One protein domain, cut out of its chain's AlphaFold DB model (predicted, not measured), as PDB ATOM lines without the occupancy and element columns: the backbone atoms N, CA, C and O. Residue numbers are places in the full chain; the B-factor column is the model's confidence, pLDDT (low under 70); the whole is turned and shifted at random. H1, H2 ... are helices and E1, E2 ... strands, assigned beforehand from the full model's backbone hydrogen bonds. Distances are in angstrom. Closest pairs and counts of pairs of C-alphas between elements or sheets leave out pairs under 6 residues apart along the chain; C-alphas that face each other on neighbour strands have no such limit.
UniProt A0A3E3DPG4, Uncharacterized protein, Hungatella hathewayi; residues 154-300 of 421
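This is residues 154 to 300 of the 421 residues of an uncharacterized protein of Hungatella hathewayi (UniProt A0A3E3DPG4). A strongly twisted sheet of six antiparallel strands runs through the middle of the domain, with the long helix H4 crossing one of its faces and H3 packed on the other face, towards the end with E5 and E6. H2 is on the same face as H4, and the short H1 lies away from the sheet at one far end of the domain. The printed part has 147 residues, with four named helices and six named strands in the order H1, E1, E2, H2, H3, E3, E4, E5, E6, H4; across the sheet the order is E2, E1, E3, E4, E5, E6. The class is mixed, helices and strands. The whole is compact, with a radius of gyration of the C-alphas of 15.3 A and spans of 46 by 35 by 26 A.

In the sheet, E3, residues 237 to 245, and E4, residues 248 to 254, are a hairpin, with N 243 and O 250 within hydrogen-bond range at 3.0 A. E3 bends by 66 degrees at residue 240. E4 also forms a hairpin with E5, residues 261 to 266, where N 251 and O 263 are 2.9 A apart. E5 and the edge strand E6, residues 272 to 277, are another hairpin, with N 262 and O 276 at 2.8 A; E3 to E6 are a meander, each strand the antiparallel neighbour of the one before. On the other side of E3 is E1, residues 171 to 176, with N 173 and O 242 at 2.8 A. E1 forms a hairpin with the edge strand E2, residues 189 to 194, with N 174 and O 191 at 3.0 A. Residues 211 to 212 pair, antiparallel, with residues 276 to 277 of E6. The sheet and its helices make three layers, helices on both faces of a sheet. H4, residues 279 to 293, has a height over the sheet of 8.6 A and lies over E1, E3 and, only just, E4 with 3 of its C-alphas; its closest C-alphas to E4 are those of Cys 282 and Ser 252, 6.1 A apart. H2, residues 197 to 207, is on the same face, and on the local plane it runs slantwise to the strands at 57 degrees to E3. With residues 280 to 281 alone, H4 touches H2, the closest C-alphas being those of Lys 206 and Asp 280 at 6.7 A; they run opposite ways at a tilt of 37 degrees, only just steep. H3, residues 219 to 229, is on the other face, along the strands at 5 degrees to E5 on the local plane; its closest C-alphas to E6 are those of Phe 219 and Leu 272, 6.3 A apart. H1, residues 154 to 157, is not on the sheet and touches no helix. In H2, H3 and H4 every O i to N i+4 pair is within hydrogen-bond range; H1 is too short for such a pair.

E3 is 21.7 A long, E4 19.1 A, E5 16.2 A, E6 14.8 A, E1 15.4 A and E2 16.2 A. H4 is 21.2 A long, H2 and H3 are 15.4 A each, and H1 is 5.1 A. H1 begins with C-alpha 154 at (64.117, 14.019, 38.033), E3 begins with C-alpha 237 at (43.143, 0.201, 19.961), and H4 ends with C-alpha 293 at (55.776, 13.637, 26.788).

The two C-alphas farthest apart are those of Asp 154 and Gly 215, at 46.7 A. The printed part has no cut. The links H1 to E1, E1 to E2 and H2 to H3 are long. The mean pLDDT of the printed part is 87.5; residues 230 to 235, 256 and 298 are under 70.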
ATOM      1  N   ASP A 154      63.389  13.486  39.187       92.81
ATOM      2  CA  ASP A 154      64.117  14.019  38.033       92.81
ATOM      3  C   ASP A 154      63.312  13.846  36.735       92.81
ATOM      4  O   ASP A 154      63.235  14.767  35.911       92.81
ATOM      5  N   PHE A 155      62.640  12.701  36.574       92.25
ATOM      6  CA  PHE A 155      61.705  12.474  35.474       92.25
ATOM      7  C   PHE A 155      60.559  13.495  35.481       92.25
ATOM      8  O   PHE A 155      60.323  14.144  34.457       92.25
ATOM      9  N   MET A 156      59.901  13.702  36.623       91.44
ATOM     10  CA  MET A 156      58.806  14.669  36.770       91.44
ATOM     11  C   MET A 156      59.276  16.114  36.537       91.44
ATOM     12  O   MET A 156      58.656  16.845  35.771       91.44
ATOM     13  N   LYS A 157      60.424  16.523  37.099       90.69
ATOM     14  CA  LYS A 157      61.010  17.869  36.907       90.69
ATOM     15  C   LYS A 157      61.335  18.164  35.441       90.69
ATOM     16  O   LYS A 157      61.275  19.315  35.014       90.69
ATOM     17  N   SER A 158      61.653  17.137  34.652       91.56
ATOM     18  CA  SER A 158      61.889  17.283  33.211       91.56
ATOM     19  C   SER A 158      60.610  17.458  32.371       91.56
ATOM     20  O   SER A 158      60.717  17.774  31.185       91.56
ATOM     21  N   ARG A 159      59.420  17.258  32.960       92.25
ATOM     22  CA  ARG A 159      58.107  17.273  32.292       92.25
ATOM     23  C   ARG A 159      57.087  18.062  33.130       92.25
ATOM     24  O   ARG A 159      56.307  17.463  33.870       92.25
ATOM     25  N   PRO A 160      57.087  19.401  33.037       89.94
ATOM     26  CA  PRO A 160      56.323  20.273  33.934       89.94
ATOM     27  C   PRO A 160      54.798  20.114  33.834       89.94
ATOM     28  O   PRO A 160      54.077  20.592  34.705       89.94
ATOM     29  N   GLU A 161      54.289  19.479  32.780       92.69
ATOM     30  CA  GLU A 161      52.873  19.154  32.622       92.69
ATOM     31  C   GLU A 161      52.426  17.984  33.508       92.69
ATOM     32  O   GLU A 161      51.227  17.841  33.751       92.69
ATOM     33  N   LEU A 162      53.353  17.133  33.957       93.88
ATOM     34  CA  LEU A 162      53.026  16.002  34.814       93.88
ATOM     35  C   LEU A 162      52.745  16.460  36.242       93.88
ATOM     36  O   LEU A 162      53.368  17.380  36.770       93.88
ATOM     37  N   SER A 163      51.826  15.762  36.893       90.44
ATOM     38  CA  SER A 163      51.484  15.961  38.294       90.44
ATOM     39  C   SER A 163      51.487  14.634  39.036       90.44
ATOM     40  O   SER A 163      51.245  13.574  38.452       90.44
ATOM     41  N   PHE A 164      51.718  14.690  40.346       88.00
ATOM     42  CA  PHE A 164      51.406  13.555  41.202       88.00
ATOM     43  C   PHE A 164      49.904  13.272  41.170       88.00
ATOM     44  O   PHE A 164      49.088  14.165  40.924       88.00
ATOM     45  N   TYR A 165      49.552  12.011  41.398       84.12
ATOM     46  CA  TYR A 165      48.168  11.629  41.627       84.12
ATOM     47  C   TYR A 165      47.676  12.252  42.938       84.12
ATOM     48  O   TYR A 165      48.384  12.222  43.943       84.12
ATOM     49  N   GLN A 166      46.464  12.799  42.913       81.31
ATOM     50  CA  GLN A 166      45.762  13.293  44.092       81.31
ATOM     51  C   GLN A 166      44.330  12.775  44.050       81.31
ATOM     52  O   GLN A 166      43.630  12.926  43.043       81.31
ATOM     53  N   GLU A 167      43.899  12.156  45.145       80.62
ATOM     54  CA  GLU A 167      42.549  11.620  45.260       80.62
ATOM     55  C   GLU A 167      41.502  12.737  45.109       80.62
ATOM     56  O   GLU A 167      41.661  13.851  45.607       80.62
ATOM     57  N   GLY A 168      40.434  12.454  44.360       82.00
ATOM     58  CA  GLY A 168      39.352  13.407  44.096       82.00
ATOM     59  C   GLY A 168      39.668  14.497  43.063       82.00
ATOM     60  O   GLY A 168      38.764  15.240  42.672       82.00
ATOM     61  N   GLN A 169      40.905  14.598  42.569       88.12
ATOM     62  CA  GLN A 169      41.243  15.530  41.495       88.12
ATOM     63  C   GLN A 169      40.814  14.975  40.125       88.12
ATOM     64  O   GLN A 169      40.859  13.775  39.878       88.12
ATOM     65  N   SER A 170      40.415  15.852  39.197       95.19
ATOM     66  CA  SER A 170      40.228  15.484  37.783       95.19
ATOM     67  C   SER A 170      41.554  15.576  37.028       95.19
ATOM     68  O   SER A 170      42.251  16.592  37.118       95.19
ATOM     69  N   TYR A 171      41.897  14.544  36.262       96.38
ATOM     70  CA  TYR A 171      43.175  14.448  35.556       96.38
ATOM     71  C   TYR A 171      43.058  13.644  34.258       96.38
ATOM     72  O   TYR A 171      42.124  12.869  34.050       96.38
ATOM     73  N   VAL A 172      44.039  13.819  33.374       96.56
ATOM     74  CA  VAL A 172      44.328  12.863  32.301       96.56
ATOM     75  C   VAL A 172      45.396  11.901  32.803       96.56
ATOM     76  O   VAL A 172      46.439  12.335  33.282       96.56
ATOM     77  N   GLN A 173      45.143  10.603  32.685       93.69
ATOM     78  CA  GLN A 173      46.071   9.537  33.051       93.69
ATOM     79  C   GLN A 173      46.541   8.790  31.813       93.69
ATOM     80  O   GLN A 173      45.738   8.554  30.909       93.69
ATOM     81  N   PHE A 174      47.800   8.368  31.779       91.44
ATOM     82  CA  PHE A 174      48.313   7.540  30.693       91.44
ATOM     83  C   PHE A 174      49.523   6.704  31.115       91.44
ATOM     84  O   PHE A 174      50.281   7.102  31.996       91.44
ATOM     85  N   TYR A 175      49.713   5.556  30.466       88.19
ATOM     86  CA  TYR A 175      50.904   4.724  30.662       88.19
ATOM     87  C   TYR A 175      52.090   5.262  29.873       88.19
ATOM     88  O   TYR A 175      51.937   5.637  28.716       88.19
ATOM     89  N   TYR A 176      53.277   5.274  30.457       87.81
ATOM     90  CA  TYR A 176      54.501   5.713  29.804       87.81
ATOM     91  C   TYR A 176      55.644   4.773  30.174       87.81
ATOM     92  O   TYR A 176      55.902   4.543  31.354       87.81
ATOM     93  N   GLN A 177      56.341   4.255  29.164       86.25
ATOM     94  CA  GLN A 177      57.548   3.464  29.360       86.25
ATOM     95  C   GLN A 177      58.649   3.926  28.412       86.25
ATOM     96  O   GLN A 177      58.447   3.990  27.201       86.25
ATOM     97  N   ASP A 178      59.812   4.249  28.974       86.38
ATOM     98  CA  ASP A 178      61.023   4.581  28.225       86.38
ATOM     99  C   ASP A 178      62.285   4.275  29.055       86.38
ATOM    100  O   ASP A 178      62.198   3.888  30.221       86.38
ATOM    101  N   GLU A 179      63.479   4.518  28.505       82.31
ATOM    102  CA  GLU A 179      64.762   4.423  29.226       82.31
ATOM    103  C   GLU A 179      64.777   5.217  30.539       82.31
ATOM    104  O   GLU A 179      65.520   4.888  31.465       82.31
ATOM    105  N   SER A 180      63.989   6.292  30.614       81.88
ATOM    106  CA  SER A 180      63.880   7.108  31.822       81.88
ATOM    107  C   SER A 180      63.102   6.417  32.941       81.88
ATOM    108  O   SER A 180      63.547   6.492  34.082       81.88
ATOM    109  N   THR A 181      62.007   5.713  32.635       84.19
ATOM    110  CA  THR A 181      61.141   5.093  33.651       84.19
ATOM    111  C   THR A 181      61.619   3.724  34.098       84.19
ATOM    112  O   THR A 181      61.491   3.413  35.276       84.19
ATOM    113  N   ILE A 182      62.278   2.956  33.220       83.56
ATOM    114  CA  ILE A 182      62.839   1.628  33.550       83.56
ATOM    115  C   ILE A 182      63.775   1.667  34.769       83.56
ATOM    116  O   ILE A 182      63.928   0.671  35.470       83.56
ATOM    117  N   LYS A 183      64.399   2.817  35.045       79.88
ATOM    118  CA  LYS A 183      65.324   2.994  36.174       79.88
ATOM    119  C   LYS A 183      64.651   2.905  37.541       79.88
ATOM    120  O   LYS A 183      65.309   2.540  38.507       79.88
ATOM    121  N   PHE A 184      63.371   3.257  37.624       79.69
ATOM    122  CA  PHE A 184      62.645   3.352  38.891       79.69
ATOM    123  C   PHE A 184      61.312   2.604  38.893       79.69
ATOM    124  O   PHE A 184      60.711   2.440  39.953       79.69
ATOM    125  N   TYR A 185      60.845   2.148  37.732       80.50
ATOM    126  CA  TYR A 185      59.580   1.450  37.585       80.50
ATOM    127  C   TYR A 185      59.700   0.375  36.499       80.50
ATOM    128  O   TYR A 185      60.032   0.655  35.344       80.50
ATOM    129  N   SER A 186      59.487  -0.882  36.889       74.44
ATOM    130  CA  SER A 186      59.621  -2.036  35.993       74.44
ATOM    131  C   SER A 186      58.395  -2.223  35.102       74.44
ATOM    132  O   SER A 186      58.497  -2.668  33.960       74.44
ATOM    133  N   GLU A 187      57.230  -1.875  35.623       81.75
ATOM    134  CA  GLU A 187      55.975  -1.840  34.891       81.75
ATOM    135  C   GLU A 187      55.851  -0.527  34.105       81.75
ATOM    136  O   GLU A 187      56.687   0.365  34.233       81.75
ATOM    137  N   PRO A 188      54.816  -0.361  33.275       80.31
ATOM    138  CA  PRO A 188      54.572   0.894  32.588       80.31
ATOM    139  C   PRO A 188      54.149   1.964  33.588       80.31
ATOM    140  O   PRO A 188      53.122   1.840  34.262       80.31
ATOM    141  N   TYR A 189      54.946   3.023  33.688       86.94
ATOM    142  CA  TYR A 189      54.717   4.073  34.670       86.94
ATOM    143  C   TYR A 189      53.420   4.822  34.371       86.94
ATOM    144  O   TYR A 189      53.144   5.208  33.235       86.94
ATOM    145  N   THR A 190      52.595   5.021  35.398       88.88
ATOM    146  CA  THR A 190      51.310   5.707  35.245       88.88
ATOM    147  C   THR A 190      51.492   7.201  35.484       88.88
ATOM    148  O   THR A 190      51.571   7.664  36.619       88.88
ATOM    149  N   CYS A 191      51.526   7.964  34.398       92.38
ATOM    150  CA  CYS A 191      51.601   9.416  34.426       92.38
ATOM    151  C   CYS A 191      50.217  10.034  34.638       92.38
ATOM    152  O   CYS A 191      49.214   9.541  34.114       92.38
ATOM    153  N   SER A 192      50.178  11.161  35.347       94.44
ATOM    154  CA  SER A 192      48.970  11.968  35.536       94.44
ATOM    155  C   SER A 192      49.222  13.419  35.130       94.44
ATOM    156  O   SER A 192      50.328  13.932  35.284       94.44
ATOM    157  N   ILE A 193      48.195  14.070  34.587       96.12
ATOM    158  CA  ILE A 193      48.178  15.493  34.243       96.12
ATOM    159  C   ILE A 193      46.919  16.100  34.856       96.12
ATOM    160  O   ILE A 193      45.809  15.859  34.370       96.12
ATOM    161  N   ALA A 194      47.088  16.889  35.911       95.19
ATOM    162  CA  ALA A 194      46.005  17.614  36.559       95.19
ATOM    163  C   ALA A 194      45.244  18.528  35.582       95.19
ATOM    164  O   ALA A 194      45.837  19.233  34.758       95.19
ATOM    165  N   LEU A 195      43.914  18.551  35.703       96.31
ATOM    166  CA  LEU A 195      43.053  19.448  34.934       96.31
ATOM    167  C   LEU A 195      42.734  20.717  35.711       96.31
ATOM    168  O   LEU A 195      42.281  20.680  36.858       96.31
ATOM    169  N   THR A 196      42.880  21.857  35.043       94.88
ATOM    170  CA  THR A 196      42.438  23.144  35.580       94.88
ATOM    171  C   THR A 196      40.910  23.230  35.605       94.88
ATOM    172  O   THR A 196      40.221  22.586  34.814       94.88
ATOM    173  N   GLY A 197      40.348  24.084  36.466       95.00
ATOM    174  CA  GLY A 197      38.891  24.270  36.527       95.00
ATOM    175  C   GLY A 197      38.267  24.735  35.200       95.00
ATOM    176  O   GLY A 197      37.134  24.371  34.896       95.00
ATOM    177  N   ALA A 198      39.013  25.491  34.385       96.75
ATOM    178  CA  ALA A 198      38.567  25.904  33.053       96.75
ATOM    179  C   ALA A 198      38.499  24.720  32.074       96.75
ATOM    180  O   ALA A 198      37.532  24.602  31.327       96.75
ATOM    181  N   GLU A 199      39.489  23.827  32.112       97.19
ATOM    182  CA  GLU A 199      39.501  22.619  31.280       97.19
ATOM    183  C   GLU A 199      38.393  21.655  31.683       97.19
ATOM    184  O   GLU A 199      37.715  21.116  30.819       97.19
ATOM    185  N   GLN A 200      38.163  21.475  32.985       97.44
ATOM    186  CA  GLN A 200      37.058  20.646  33.470       97.44
ATOM    187  C   GLN A 200      35.711  21.138  32.923       97.44
ATOM    188  O   GLN A 200      34.912  20.339  32.443       97.44
ATOM    189  N   GLU A 201      35.468  22.450  32.941       97.44
ATOM    190  CA  GLU A 201      34.235  23.035  32.407       97.44
ATOM    191  C   GLU A 201      34.106  22.863  30.886       97.44
ATOM    192  O   GLU A 201      33.042  22.497  30.387       97.44
ATOM    193  N   GLU A 202      35.195  23.064  30.139       97.38
ATOM    194  CA  GLU A 202      35.216  22.814  28.694       97.38
ATOM    195  C   GLU A 202      34.907  21.341  28.368       97.38
ATOM    196  O   GLU A 202      34.135  21.048  27.451       97.38
ATOM    197  N   LEU A 203      35.487  20.408  29.126       97.75
ATOM    198  CA  LEU A 203      35.287  18.974  28.932       97.75
ATOM    199  C   LEU A 203      33.849  18.552  29.232       97.75
ATOM    200  O   LEU A 203      33.288  17.787  28.450       97.75
ATOM    201  N   ARG A 204      33.217  19.098  30.280       97.44
ATOM    202  CA  ARG A 204      31.790  18.854  30.561       97.44
ATOM    203  C   ARG A 204      30.918  19.231  29.369       97.44
ATOM    204  O   ARG A 204      30.127  18.413  28.910       97.44
ATOM    205  N   GLN A 205      31.125  20.420  28.801       96.94
ATOM    206  CA  GLN A 205      30.365  20.887  27.635       96.94
ATOM    207  C   GLN A 205      30.592  20.002  26.401       96.94
ATOM    208  O   GLN A 205      29.658  19.705  25.657       96.94
ATOM    209  N   LYS A 206      31.827  19.540  26.176       96.25
ATOM    210  CA  LYS A 206      32.142  18.622  25.071       96.25
ATOM    211  C   LYS A 206      31.508  17.245  25.266       96.25
ATOM    212  O   LYS A 206      31.043  16.661  24.284       96.25
ATOM    213  N   LEU A 207      31.449  16.736  26.496       96.50
ATOM    214  CA  LEU A 207      30.823  15.450  26.822       96.50
ATOM    215  C   LEU A 207      29.310  15.451  26.571       96.50
ATOM    216  O   LEU A 207      28.772  14.425  26.167       96.50
ATOM    217  N   GLU A 208      28.625  16.596  26.671       94.50
ATOM    218  CA  GLU A 208      27.197  16.700  26.308       94.50
ATOM    219  C   GLU A 208      26.909  16.331  24.839       94.50
ATOM    220  O   GLU A 208      25.777  16.002  24.480       94.50
ATOM    221  N   THR A 209      27.927  16.376  23.972       93.81
ATOM    222  CA  THR A 209      27.810  16.023  22.548       93.81
ATOM    223  C   THR A 209      28.181  14.570  22.235       93.81
ATOM    224  O   THR A 209      28.121  14.166  21.067       93.81
ATOM    225  N   SER A 210      28.531  13.779  23.257       95.06
ATOM    226  CA  SER A 210      28.821  12.353  23.122       95.06
ATOM    227  C   SER A 210      27.652  11.595  22.497       95.06
ATOM    228  O   SER A 210      26.481  11.818  22.811       95.06
ATOM    229  N   LYS A 211      27.973  10.651  21.610       94.81
ATOM    230  CA  LYS A 211      26.989   9.736  21.019       94.81
ATOM    231  C   LYS A 211      27.192   8.337  21.572       94.81
ATOM    232  O   LYS A 211      28.187   7.697  21.245       94.81
ATOM    233  N   THR A 212      26.248   7.862  22.370       95.56
ATOM    234  CA  THR A 212      26.275   6.504  22.920       95.56
ATOM    235  C   THR A 212      25.933   5.467  21.854       95.56
ATOM    236  O   THR A 212      24.976   5.630  21.096       95.56
ATOM    237  N   GLU A 213      26.707   4.387  21.805       94.44
ATOM    238  CA  GLU A 213      26.423   3.227  20.963       94.44
ATOM    239  C   GLU A 213      25.398   2.310  21.651       94.44
ATOM    240  O   GLU A 213      25.586   1.866  22.786       94.44
ATOM    241  N   GLU A 214      24.284   2.033  20.969       92.56
ATOM    242  CA  GLU A 214      23.196   1.221  21.520       92.56
ATOM    243  C   GLU A 214      23.561  -0.271  21.594       92.56
ATOM    244  O   GLU A 214      24.199  -0.828  20.700       92.56
ATOM    245  N   GLY A 215      23.074  -0.952  22.636       90.25
ATOM    246  CA  GLY A 215      23.207  -2.407  22.774       90.25
ATOM    247  C   GLY A 215      24.576  -2.890  23.262       90.25
ATOM    248  O   GLY A 215      24.882  -4.067  23.093       90.25
ATOM    249  N   ILE A 216      25.383  -2.007  23.857       92.12
ATOM    250  CA  ILE A 216      26.663  -2.338  24.489       92.12
ATOM    251  C   ILE A 216      26.500  -2.201  26.003       92.12
ATOM    252  O   ILE A 216      26.367  -1.090  26.504       92.12
ATOM    253  N   GLY A 217      26.482  -3.327  26.720       87.69
ATOM    254  CA  GLY A 217      26.311  -3.367  28.178       87.69
ATOM    255  C   GLY A 217      27.485  -3.995  28.926       87.69
ATOM    256  O   GLY A 217      27.458  -4.077  30.149       87.69
ATOM    257  N   SER A 218      28.511  -4.467  28.216       88.69
ATOM    258  CA  SER A 218      29.692  -5.085  28.819       88.69
ATOM    259  C   SER A 218      30.987  -4.700  28.108       88.69
ATOM    260  O   SER A 218      31.007  -4.391  26.912       88.69
ATOM    261  N   PHE A 219      32.100  -4.780  28.842       86.38
ATOM    262  CA  PHE A 219      33.440  -4.531  28.308       86.38
ATOM    263  C   PHE A 219      33.724  -5.382  27.059       86.38
ATOM    264  O   PHE A 219      34.223  -4.887  26.048       86.38
ATOM    265  N   GLN A 220      33.351  -6.664  27.096       85.19
ATOM    266  CA  GLN A 220      33.576  -7.589  25.988       85.19
ATOM    267  C   GLN A 220      32.769  -7.211  24.737       85.19
ATOM    268  O   GLN A 220      33.282  -7.321  23.617       85.19
ATOM    269  N   GLU A 221      31.529  -6.745  24.901       89.44
ATOM    270  CA  GLU A 221      30.711  -6.238  23.795       89.44
ATOM    271  C   GLU A 221      31.322  -4.975  23.190       89.44
ATOM    272  O   GLU A 221      31.447  -4.898  21.967       89.44
ATOM    273  N   ALA A 222      31.784  -4.039  24.025       88.81
ATOM    274  CA  ALA A 222      32.441  -2.813  23.579       88.81
ATOM    275  C   ALA A 222      33.715  -3.113  22.772       88.81
ATOM    276  O   ALA A 222      33.887  -2.617  21.656       88.81
ATOM    277  N   MET A 223      34.573  -4.002  23.281       83.00
ATOM    278  CA  MET A 223      35.780  -4.442  22.575       83.00
ATOM    279  C   MET A 223      35.444  -5.151  21.259       83.00
ATOM    280  O   MET A 223      36.057  -4.876  20.227       83.00
ATOM    281  N   THR A 224      34.439  -6.030  21.257       81.94
ATOM    282  CA  THR A 224      33.987  -6.722  20.039       81.94
ATOM    283  C   THR A 224      33.462  -5.737  18.998       81.94
ATOM    284  O   THR A 224      33.743  -5.881  17.805       81.94
ATOM    285  N   PHE A 225      32.704  -4.734  19.436       86.00
ATOM    286  CA  PHE A 225      32.177  -3.682  18.582       86.00
ATOM    287  C   PHE A 225      33.299  -2.864  17.937       86.00
ATOM    288  O   PHE A 225      33.337  -2.747  16.711       86.00
ATOM    289  N   MET A 226      34.249  -2.371  18.736       82.56
ATOM    290  CA  MET A 226      35.385  -1.582  18.250       82.56
ATOM    291  C   MET A 226      36.257  -2.377  17.265       82.56
ATOM    292  O   MET A 226      36.598  -1.864  16.198       82.56
ATOM    293  N   ARG A 227      36.515  -3.666  17.543       74.69
ATOM    294  CA  ARG A 227      37.221  -4.573  16.615       74.69
ATOM    295  C   ARG A 227      36.492  -4.725  15.275       74.69
ATOM    296  O   ARG A 227      37.128  -4.723  14.224       74.69
ATOM    297  N   LYS A 228      35.157  -4.848  15.285       76.00
ATOM    298  CA  LYS A 228      34.351  -4.969  14.056       76.00
ATOM    299  C   LYS A 228      34.279  -3.660  13.272       76.00
ATOM    300  O   LYS A 228      34.332  -3.695  12.044       76.00
ATOM    301  N   ARG A 229      34.157  -2.521  13.959       74.00
ATOM    302  CA  ARG A 229      34.039  -1.200  13.326       74.00
ATOM    303  C   ARG A 229      35.351  -0.732  12.685       74.00
ATOM    304  O   ARG A 229      35.283  -0.049  11.671       74.00
ATOM    305  N   GLY A 230      36.502  -1.172  13.203       58.47
ATOM    306  CA  GLY A 230      37.835  -0.945  12.615       58.47
ATOM    307  C   GLY A 230      38.194  -1.818  11.397       58.47
ATOM    308  O   GLY A 230      39.277  -1.684  10.842       58.47
ATOM    309  N   GLY A 231      37.314  -2.728  10.957       48.28
ATOM    310  CA  GLY A 231      37.423  -3.369   9.640       48.28
ATOM    311  C   GLY A 231      38.747  -4.082   9.313       48.28
ATOM    312  O   GLY A 231      39.288  -3.836   8.251       48.28
ATOM    313  N   ILE A 232      39.257  -4.989  10.159       50.16
ATOM    314  CA  ILE A 232      40.324  -5.994   9.866       50.16
ATOM    315  C   ILE A 232      41.623  -5.459   9.201       50.16
ATOM    316  O   ILE A 232      42.433  -6.245   8.713       50.16
ATOM    317  N   LYS A 233      41.867  -4.146   9.164       48.62
ATOM    318  CA  LYS A 233      43.161  -3.585   8.736       48.62
ATOM    319  C   LYS A 233      43.682  -2.473   9.636       48.62
ATOM    320  O   LYS A 233      44.895  -2.357   9.747       48.62
ATOM    321  N   ASP A 234      42.805  -1.783  10.362       56.81
ATOM    322  CA  ASP A 234      43.189  -0.693  11.258       56.81
ATOM    323  C   ASP A 234      42.365  -0.793  12.545       56.81
ATOM    324  O   ASP A 234      41.419  -0.039  12.752       56.81
ATOM    325  N   GLY A 235      42.650  -1.781  13.403       65.31
ATOM    326  CA  GLY A 235      41.929  -1.945  14.671       65.31
ATOM    327  C   GLY A 235      41.794  -0.618  15.438       65.31
ATOM    328  O   GLY A 235      42.654   0.256  15.356       65.31
ATOM    329  N   ILE A 236      40.683  -0.423  16.151       77.19
ATOM    330  CA  ILE A 236      40.591   0.661  17.136       77.19
ATOM    331  C   ILE A 236      41.219   0.110  18.417       77.19
ATOM    332  O   ILE A 236      40.692  -0.842  18.999       77.19
ATOM    333  N   TYR A 237      42.352   0.677  18.826       77.50
ATOM    334  CA  TYR A 237      43.143   0.201  19.961       77.50
ATOM    335  C   TYR A 237      42.931   1.091  21.176       77.50
ATOM    336  O   TYR A 237      42.597   2.267  21.037       77.50
ATOM    337  N   SER A 238      43.152   0.543  22.372       81.94
ATOM    338  CA  SER A 238      43.342   1.392  23.548       81.94
ATOM    339  C   SER A 238      44.526   2.311  23.282       81.94
ATOM    340  O   SER A 238      45.572   1.853  22.831       81.94
ATOM    341  N   THR A 239      44.370   3.594  23.576       81.00
ATOM    342  CA  THR A 239      45.475   4.561  23.499       81.00
ATOM    343  C   THR A 239      46.378   4.504  24.731       81.00
ATOM    344  O   THR A 239      47.351   5.243  24.800       81.00
ATOM    345  N   GLY A 240      46.027   3.693  25.739       83.88
ATOM    346  CA  GLY A 240      46.699   3.694  27.040       83.88
ATOM    347  C   GLY A 240      46.430   4.955  27.864       83.88
ATOM    348  O   GLY A 240      47.082   5.152  28.883       83.88
ATOM    349  N   SER A 241      45.485   5.803  27.433       89.69
ATOM    350  CA  SER A 241      45.137   7.065  28.086       89.69
ATOM    351  C   SER A 241      43.666   7.119  28.503       89.69
ATOM    352  O   SER A 241      42.785   6.533  27.864       89.69
ATOM    353  N   SER A 242      43.390   7.819  29.600       92.75
ATOM    354  CA  SER A 242      42.046   8.013  30.132       92.75
ATOM    355  C   SER A 242      41.872   9.397  30.739       92.75
ATOM    356  O   SER A 242      42.819   9.980  31.257       92.75
ATOM    357  N   LEU A 243      40.653   9.916  30.669       96.56
ATOM    358  CA  LEU A 243      40.229  11.106  31.399       96.56
ATOM    359  C   LEU A 243      39.474  10.657  32.650       96.56
ATOM    360  O   LEU A 243      38.588   9.813  32.538       96.56
ATOM    361  N   LEU A 244      39.788  11.240  33.803       96.25
ATOM    362  CA  LEU A 244      38.950  11.165  34.991       96.25
ATOM    363  C   LEU A 244      38.283  12.511  35.238       96.25
ATOM    364  O   LEU A 244      38.959  13.535  35.368       96.25
ATOM    365  N   LEU A 245      36.955  12.497  35.294       96.62
ATOM    366  CA  LEU A 245      36.138  13.686  35.502       96.62
ATOM    367  C   LEU A 245      34.819  13.290  36.167       96.62
ATOM    368  O   LEU A 245      34.162  12.353  35.723       96.62
ATOM    369  N   ASP A 246      34.436  14.015  37.218       93.56
ATOM    370  CA  ASP A 246      33.143  13.878  37.903       93.56
ATOM    371  C   ASP A 246      32.769  12.420  38.269       93.56
ATOM    372  O   ASP A 246      31.647  11.979  38.027       93.56
ATOM    373  N   GLY A 247      33.723  11.658  38.824       93.06
ATOM    374  CA  GLY A 247      33.520  10.264  39.262       93.06
ATOM    375  C   GLY A 247      33.517   9.218  38.142       93.06
ATOM    376  O   GLY A 247      33.245   8.049  38.398       93.06
ATOM    377  N   HIS A 248      33.832   9.617  36.910       96.00
ATOM    378  CA  HIS A 248      33.852   8.731  35.754       96.00
ATOM    379  C   HIS A 248      35.240   8.649  35.136       96.00
ATOM    380  O   HIS A 248      35.951   9.653  35.024       96.00
ATOM    381  N   ARG A 249      35.577   7.460  34.633       95.88
ATOM    382  CA  ARG A 249      36.769   7.219  33.826       95.88
ATOM    383  C   ARG A 249      36.406   6.967  32.376       95.88
ATOM    384  O   ARG A 249      35.766   5.979  32.031       95.88
ATOM    385  N   TYR A 250      36.914   7.825  31.508       96.00
ATOM    386  CA  TYR A 250      36.736   7.765  30.066       96.00
ATOM    387  C   TYR A 250      38.014   7.207  29.438       96.00
ATOM    388  O   TYR A 250      38.965   7.947  29.175       96.00
ATOM    389  N   LYS A 251      38.072   5.889  29.215       92.69
ATOM    390  CA  LYS A 251      39.211   5.255  28.531       92.69
ATOM    391  C   LYS A 251      39.143   5.551  27.037       92.69
ATOM    392  O   LYS A 251      38.130   5.259  26.406       92.69
ATOM    393  N   SER A 252      40.214   6.107  26.478       90.25
ATOM    394  CA  SER A 252      40.273   6.525  25.076       90.25
ATOM    395  C   SER A 252      40.768   5.398  24.171       90.25
ATOM    396  O   SER A 252      41.820   4.797  24.414       90.25
ATOM    397  N   PHE A 253      40.026   5.140  23.097       86.94
ATOM    398  CA  PHE A 253      40.329   4.135  22.081       86.94
ATOM    399  C   PHE A 253      40.341   4.782  20.700       86.94
ATOM    400  O   PHE A 253      39.390   5.479  20.384       86.94
ATOM    401  N   GLY A 254      41.333   4.537  19.845       81.62
ATOM    402  CA  GLY A 254      41.443   5.202  18.540       81.62
ATOM    403  C   GLY A 254      42.480   4.577  17.607       81.62
ATOM    404  O   GLY A 254      43.081   3.553  17.936       81.62
ATOM    405  N   ASN A 255      42.658   5.187  16.432       75.12
ATOM    406  CA  ASN A 255      43.769   4.934  15.506       75.12
ATOM    407  C   ASN A 255      44.026   6.155  14.587       75.12
ATOM    408  O   ASN A 255      43.469   7.236  14.795       75.12
ATOM    409  N   SER A 256      44.875   5.993  13.564       67.75
ATOM    410  CA  SER A 256      45.265   7.050  12.609       67.75
ATOM    411  C   SER A 256      44.127   7.609  11.763       67.75
ATOM    412  O   SER A 256      44.148   8.792  11.423       67.75
ATOM    413  N   GLU A 257      43.121   6.797  11.458       71.19
ATOM    414  CA  GLU A 257      41.984   7.182  10.623       71.19
ATOM    415  C   GLU A 257      40.716   7.467  11.441       71.19
ATOM    416  O   GLU A 257      39.757   8.048  10.926       71.19
ATOM    417  N   PHE A 258      40.700   7.083  12.721       76.50
ATOM    418  CA  PHE A 258      39.535   7.158  13.589       76.50
ATOM    419  C   PHE A 258      39.872   7.818  14.938       76.50
ATOM    420  O   PHE A 258      40.545   7.203  15.771       76.50
ATOM    421  N   PRO A 259      39.366   9.042  15.200       71.44
ATOM    422  CA  PRO A 259      39.749   9.834  16.369       71.44
ATOM    423  C   PRO A 259      39.374   9.189  17.703       71.44
ATOM    424  O   PRO A 259      40.091   9.406  18.674       71.44
ATOM    425  N   GLY A 260      38.310   8.379  17.747       80.50
ATOM    426  CA  GLY A 260      38.152   7.402  18.815       80.50
ATOM    427  C   GLY A 260      36.779   7.249  19.461       80.50
ATOM    428  O   GLY A 260      35.843   7.997  19.190       80.50
ATOM    429  N   TYR A 261      36.688   6.227  20.311       90.94
ATOM    430  CA  TYR A 261      35.628   6.015  21.292       90.94
ATOM    431  C   TYR A 261      36.149   6.284  22.698       90.94
ATOM    432  O   TYR A 261      37.335   6.117  22.983       90.94
ATOM    433  N   LEU A 262      35.222   6.607  23.588       93.88
ATOM    434  CA  LEU A 262      35.395   6.592  25.024       93.88
ATOM    435  C   LEU A 262      34.629   5.404  25.586       93.88
ATOM    436  O   LEU A 262      33.426   5.266  25.370       93.88
ATOM    437  N   MET A 263      35.324   4.550  26.321       93.94
ATOM    438  CA  MET A 263      34.676   3.581  27.190       93.94
ATOM    439  C   MET A 263      34.506   4.232  28.559       93.94
ATOM    440  O   MET A 263      35.506   4.540  29.210       93.94
ATOM    441  N   VAL A 264      33.257   4.480  28.948       96.75
ATOM    442  CA  VAL A 264      32.916   5.191  30.183       96.75
ATOM    443  C   VAL A 264      32.696   4.179  31.292       96.75
ATOM    444  O   VAL A 264      31.836   3.301  31.188       96.75
ATOM    445  N   LEU A 265      33.498   4.307  32.334       95.38
ATOM    446  CA  LEU A 265      33.486   3.457  33.510       95.38
ATOM    447  C   LEU A 265      33.125   4.305  34.727       95.38
ATOM    448  O   LEU A 265      33.532   5.467  34.812       95.38
ATOM    449  N   ASP A 266      32.395   3.713  35.660       94.81
ATOM    450  CA  ASP A 266      32.311   4.245  37.017       94.81
ATOM    451  C   ASP A 266      33.692   4.121  37.680       94.81
ATOM    452  O   ASP A 266      34.322   3.065  37.585       94.81
ATOM    453  N   GLU A 267      34.209   5.196  38.281       90.69
ATOM    454  CA  GLU A 267      35.554   5.164  38.872       90.69
ATOM    455  C   GLU A 267      35.605   4.345  40.167       90.69
ATOM    456  O   GLU A 267      36.627   3.729  40.454       90.69
ATOM    457  N   GLU A 268      34.514   4.308  40.935       90.75
ATOM    458  CA  GLU A 268      34.466   3.611  42.220       90.75
ATOM    459  C   GLU A 268      34.265   2.105  42.023       90.75
ATOM    460  O   GLU A 268      34.963   1.293  42.635       90.75
ATOM    461  N   THR A 269      33.328   1.709  41.156       92.62
ATOM    462  CA  THR A 269      32.999   0.291  40.941       92.62
ATOM    463  C   THR A 269      33.771  -0.348  39.791       92.62
ATOM    464  O   THR A 269      33.904  -1.572  39.744       92.62
ATOM    465  N   GLY A 270      34.281   0.453  38.850       90.31
ATOM    466  CA  GLY A 270      34.903  -0.028  37.616       90.31
ATOM    467  C   GLY A 270      33.909  -0.575  36.582       90.31
ATOM    468  O   GLY A 270      34.335  -1.131  35.564       90.31
ATOM    469  N   ASP A 271      32.601  -0.441  36.820       93.06
ATOM    470  CA  ASP A 271      31.565  -0.971  35.934       93.06
ATOM    471  C   ASP A 271      31.481  -0.190  34.620       93.06
ATOM    472  O   ASP A 271      31.595   1.036  34.585       93.06
ATOM    473  N   LEU A 272      31.212  -0.902  33.520       94.69
ATOM    474  CA  LEU A 272      30.919  -0.262  32.239       94.69
ATOM    475  C   LEU A 272      29.553   0.415  32.269       94.69
ATOM    476  O   LEU A 272      28.528  -0.247  32.421       94.69
ATOM    477  N   LEU A 273      29.553   1.718  32.003       95.56
ATOM    478  CA  LEU A 273      28.342   2.520  31.876       95.56
ATOM    479  C   LEU A 273      27.923   2.683  30.415       95.56
ATOM    480  O   LEU A 273      26.749   2.517  30.082       95.56
ATOM    481  N   SER A 274      28.874   2.994  29.530       96.19
ATOM    482  CA  SER A 274      28.594   3.243  28.114       96.19
ATOM    483  C   SER A 274      29.837   3.109  27.229       96.19
ATOM    484  O   SER A 274      30.984   3.197  27.677       96.19
ATOM    485  N   LEU A 275      29.601   2.911  25.929       95.62
ATOM    486  CA  LEU A 275      30.580   3.191  24.881       95.62
ATOM    487  C   LEU A 275      30.100   4.413  24.097       95.62
ATOM    488  O   LEU A 275      28.995   4.408  23.554       95.62
ATOM    489  N   GLU A 276      30.929   5.448  24.024       95.31
ATOM    490  CA  GLU A 276      30.563   6.744  23.458       95.31
ATOM    491  C   GLU A 276      31.528   7.180  22.365       95.31
ATOM    492  O   GLU A 276      32.740   7.035  22.483       95.31
ATOM    493  N   TYR A 277      31.003   7.751  21.288       93.12
ATOM    494  CA  TYR A 277      31.802   8.439  20.285       93.12
ATOM    495  C   TYR A 277      31.871   9.932  20.608       93.12
ATOM    496  O   TYR A 277      30.840  10.614  20.602       93.12
ATOM    497  N   ASN A 278      33.084  10.437  20.843       94.00
ATOM    498  CA  ASN A 278      33.344  11.857  21.069       94.00
ATOM    499  C   ASN A 278      34.757  12.246  20.602       94.00
ATOM    500  O   ASN A 278      35.743  12.089  21.319       94.00
ATOM    501  N   GLU A 279      34.848  12.770  19.380       91.56
ATOM    502  CA  GLU A 279      36.126  13.149  18.771       91.56
ATOM    503  C   GLU A 279      36.847  14.265  19.541       91.56
ATOM    504  O   GLU A 279      38.073  14.239  19.642       91.56
ATOM    505  N   ASP A 280      36.116  15.233  20.092       93.69
ATOM    506  CA  ASP A 280      36.732  16.385  20.749       93.69
ATOM    507  C   ASP A 280      37.407  15.996  22.066       93.69
ATOM    508  O   ASP A 280      38.494  16.498  22.359       93.69
ATOM    509  N   ILE A 281      36.812  15.074  22.827       95.19
ATOM    510  CA  ILE A 281      37.423  14.545  24.052       95.19
ATOM    511  C   ILE A 281      38.629  13.662  23.723       95.19
ATOM    512  O   ILE A 281      39.696  13.853  24.304       95.19
ATOM    513  N   CYS A 282      38.510  12.741  22.758       92.06
ATOM    514  CA  CYS A 282      39.644  11.907  22.347       92.06
ATOM    515  C   CYS A 282      40.821  12.762  21.844       92.06
ATOM    516  O   CYS A 282      41.976  12.498  22.191       92.06
ATOM    517  N   ARG A 283      40.537  13.820  21.068       90.88
ATOM    518  CA  ARG A 283      41.548  14.776  20.601       90.88
ATOM    519  C   ARG A 283      42.193  15.518  21.768       90.88
ATOM    520  O   ARG A 283      43.418  15.584  21.805       90.88
ATOM    521  N   PHE A 284      41.396  16.021  22.711       94.12
ATOM    522  CA  PHE A 284      41.904  16.705  23.901       94.12
ATOM    523  C   PHE A 284      42.878  15.821  24.684       94.12
ATOM    524  O   PHE A 284      44.005  16.240  24.931       94.12
ATOM    525  N   ILE A 285      42.481  14.585  25.018       93.69
ATOM    526  CA  ILE A 285      43.325  13.644  25.773       93.69
ATOM    527  C   ILE A 285      44.657  13.438  25.042       93.69
ATOM    528  O   ILE A 285      45.726  13.597  25.629       93.69
ATOM    529  N   ARG A 286      44.602  13.152  23.737       89.31
ATOM    530  CA  ARG A 286      45.792  12.911  22.914       89.31
ATOM    531  C   ARG A 286      46.726  14.118  22.860       89.31
ATOM    532  O   ARG A 286      47.935  13.958  22.999       89.31
ATOM    533  N   GLU A 287      46.189  15.315  22.640       91.50
ATOM    534  CA  GLU A 287      46.981  16.549  22.574       91.50
ATOM    535  C   GLU A 287      47.605  16.893  23.929       91.50
ATOM    536  O   GLU A 287      48.769  17.287  23.975       91.50
ATOM    537  N   LYS A 288      46.871  16.670  25.025       93.62
ATOM    538  CA  LYS A 288      47.354  16.877  26.395       93.62
ATOM    539  C   LYS A 288      48.530  15.952  26.720       93.62
ATOM    540  O   LYS A 288      49.564  16.426  27.184       93.62
ATOM    541  N   VAL A 289      48.413  14.658  26.406       92.31
ATOM    542  CA  VAL A 289      49.502  13.683  26.595       92.31
ATOM    543  C   VAL A 289      50.704  14.023  25.712       92.31
ATOM    544  O   VAL A 289      51.834  14.077  26.193       92.31
ATOM    545  N   LYS A 290      50.473  14.335  24.432       90.25
ATOM    546  CA  LYS A 290      51.545  14.710  23.502       90.25
ATOM    547  C   LYS A 290      52.303  15.956  23.947       90.25
ATOM    548  O   LYS A 290      53.514  16.016  23.755       90.25
ATOM    549  N   ALA A 291      51.619  16.933  24.537       92.06
ATOM    550  CA  ALA A 291      52.272  18.105  25.108       92.06
ATOM    551  C   ALA A 291      53.195  17.734  26.282       92.06
ATOM    552  O   ALA A 291      54.297  18.264  26.355       92.06
ATOM    553  N   ALA A 292      52.786  16.790  27.136       91.81
ATOM    554  CA  ALA A 292      53.542  16.393  28.325       91.81
ATOM    555  C   ALA A 292      54.771  15.515  28.037       91.81
ATOM    556  O   ALA A 292      55.778  15.610  28.735       91.81
ATOM    557  N   VAL A 293      54.700  14.623  27.040       89.31
ATOM    558  CA  VAL A 293      55.776  13.637  26.788       89.31
ATOM    559  C   VAL A 293      56.317  13.628  25.361       89.31
ATOM    560  O   VAL A 293      57.176  12.814  25.038       89.31
ATOM    561  N   GLY A 294      55.828  14.506  24.482       86.75
ATOM    562  CA  GLY A 294      56.289  14.624  23.093       86.75
ATOM    563  C   GLY A 294      55.877  13.472  22.167       86.75
ATOM    564  O   GLY A 294      56.137  13.541  20.966       86.75
ATOM    565  N   LEU A 295      55.215  12.439  22.694       80.75
ATOM    566  CA  LEU A 295      54.776  11.256  21.956       80.75
ATOM    567  C   LEU A 295      53.286  11.321  21.633       80.75
ATOM    568  O   LEU A 295      52.466  11.743  22.447       80.75
ATOM    569  N   ASP A 296      52.920  10.883  20.433       79.06
ATOM    570  CA  ASP A 296      51.532  10.902  19.993       79.06
ATOM    571  C   ASP A 296      50.812   9.602  20.345       79.06
ATOM    572  O   ASP A 296      50.930   8.595  19.649       79.06
ATOM    573  N   TYR A 297      50.011   9.633  21.407       72.69
ATOM    574  CA  TYR A 297      49.337   8.450  21.944       72.69
ATOM    575  C   TYR A 297      48.199   7.896  21.063       72.69
ATOM    576  O   TYR A 297      47.648   6.842  21.369       72.69
ATOM    577  N   GLY A 298      47.883   8.536  19.930       62.66
ATOM    578  CA  GLY A 298      46.762   8.143  19.074       62.66
ATOM    579  C   GLY A 298      47.024   7.060  18.021       62.66
ATOM    580  O   GLY A 298      46.066   6.642  17.374       62.66
ATOM    581  N   TYR A 299      48.269   6.635  17.781       70.56
ATOM    582  CA  TYR A 299      48.602   5.977  16.508       70.56
ATOM    583  C   TYR A 299      49.473   4.728  16.647       70.56
ATOM    584  O   TYR A 299      50.669   4.837  16.873       70.56
ATOM    585  N   VAL A 300      48.894   3.546  16.434       76.00
ATOM    586  CA  VAL A 300      49.662   2.334  16.108       76.00
ATOM    587  C   VAL A 300      49.765   2.264  14.593       76.00
ATOM    588  O   VAL A 300      48.734   2.204  13.920       76.00
TER     589      VAL A 300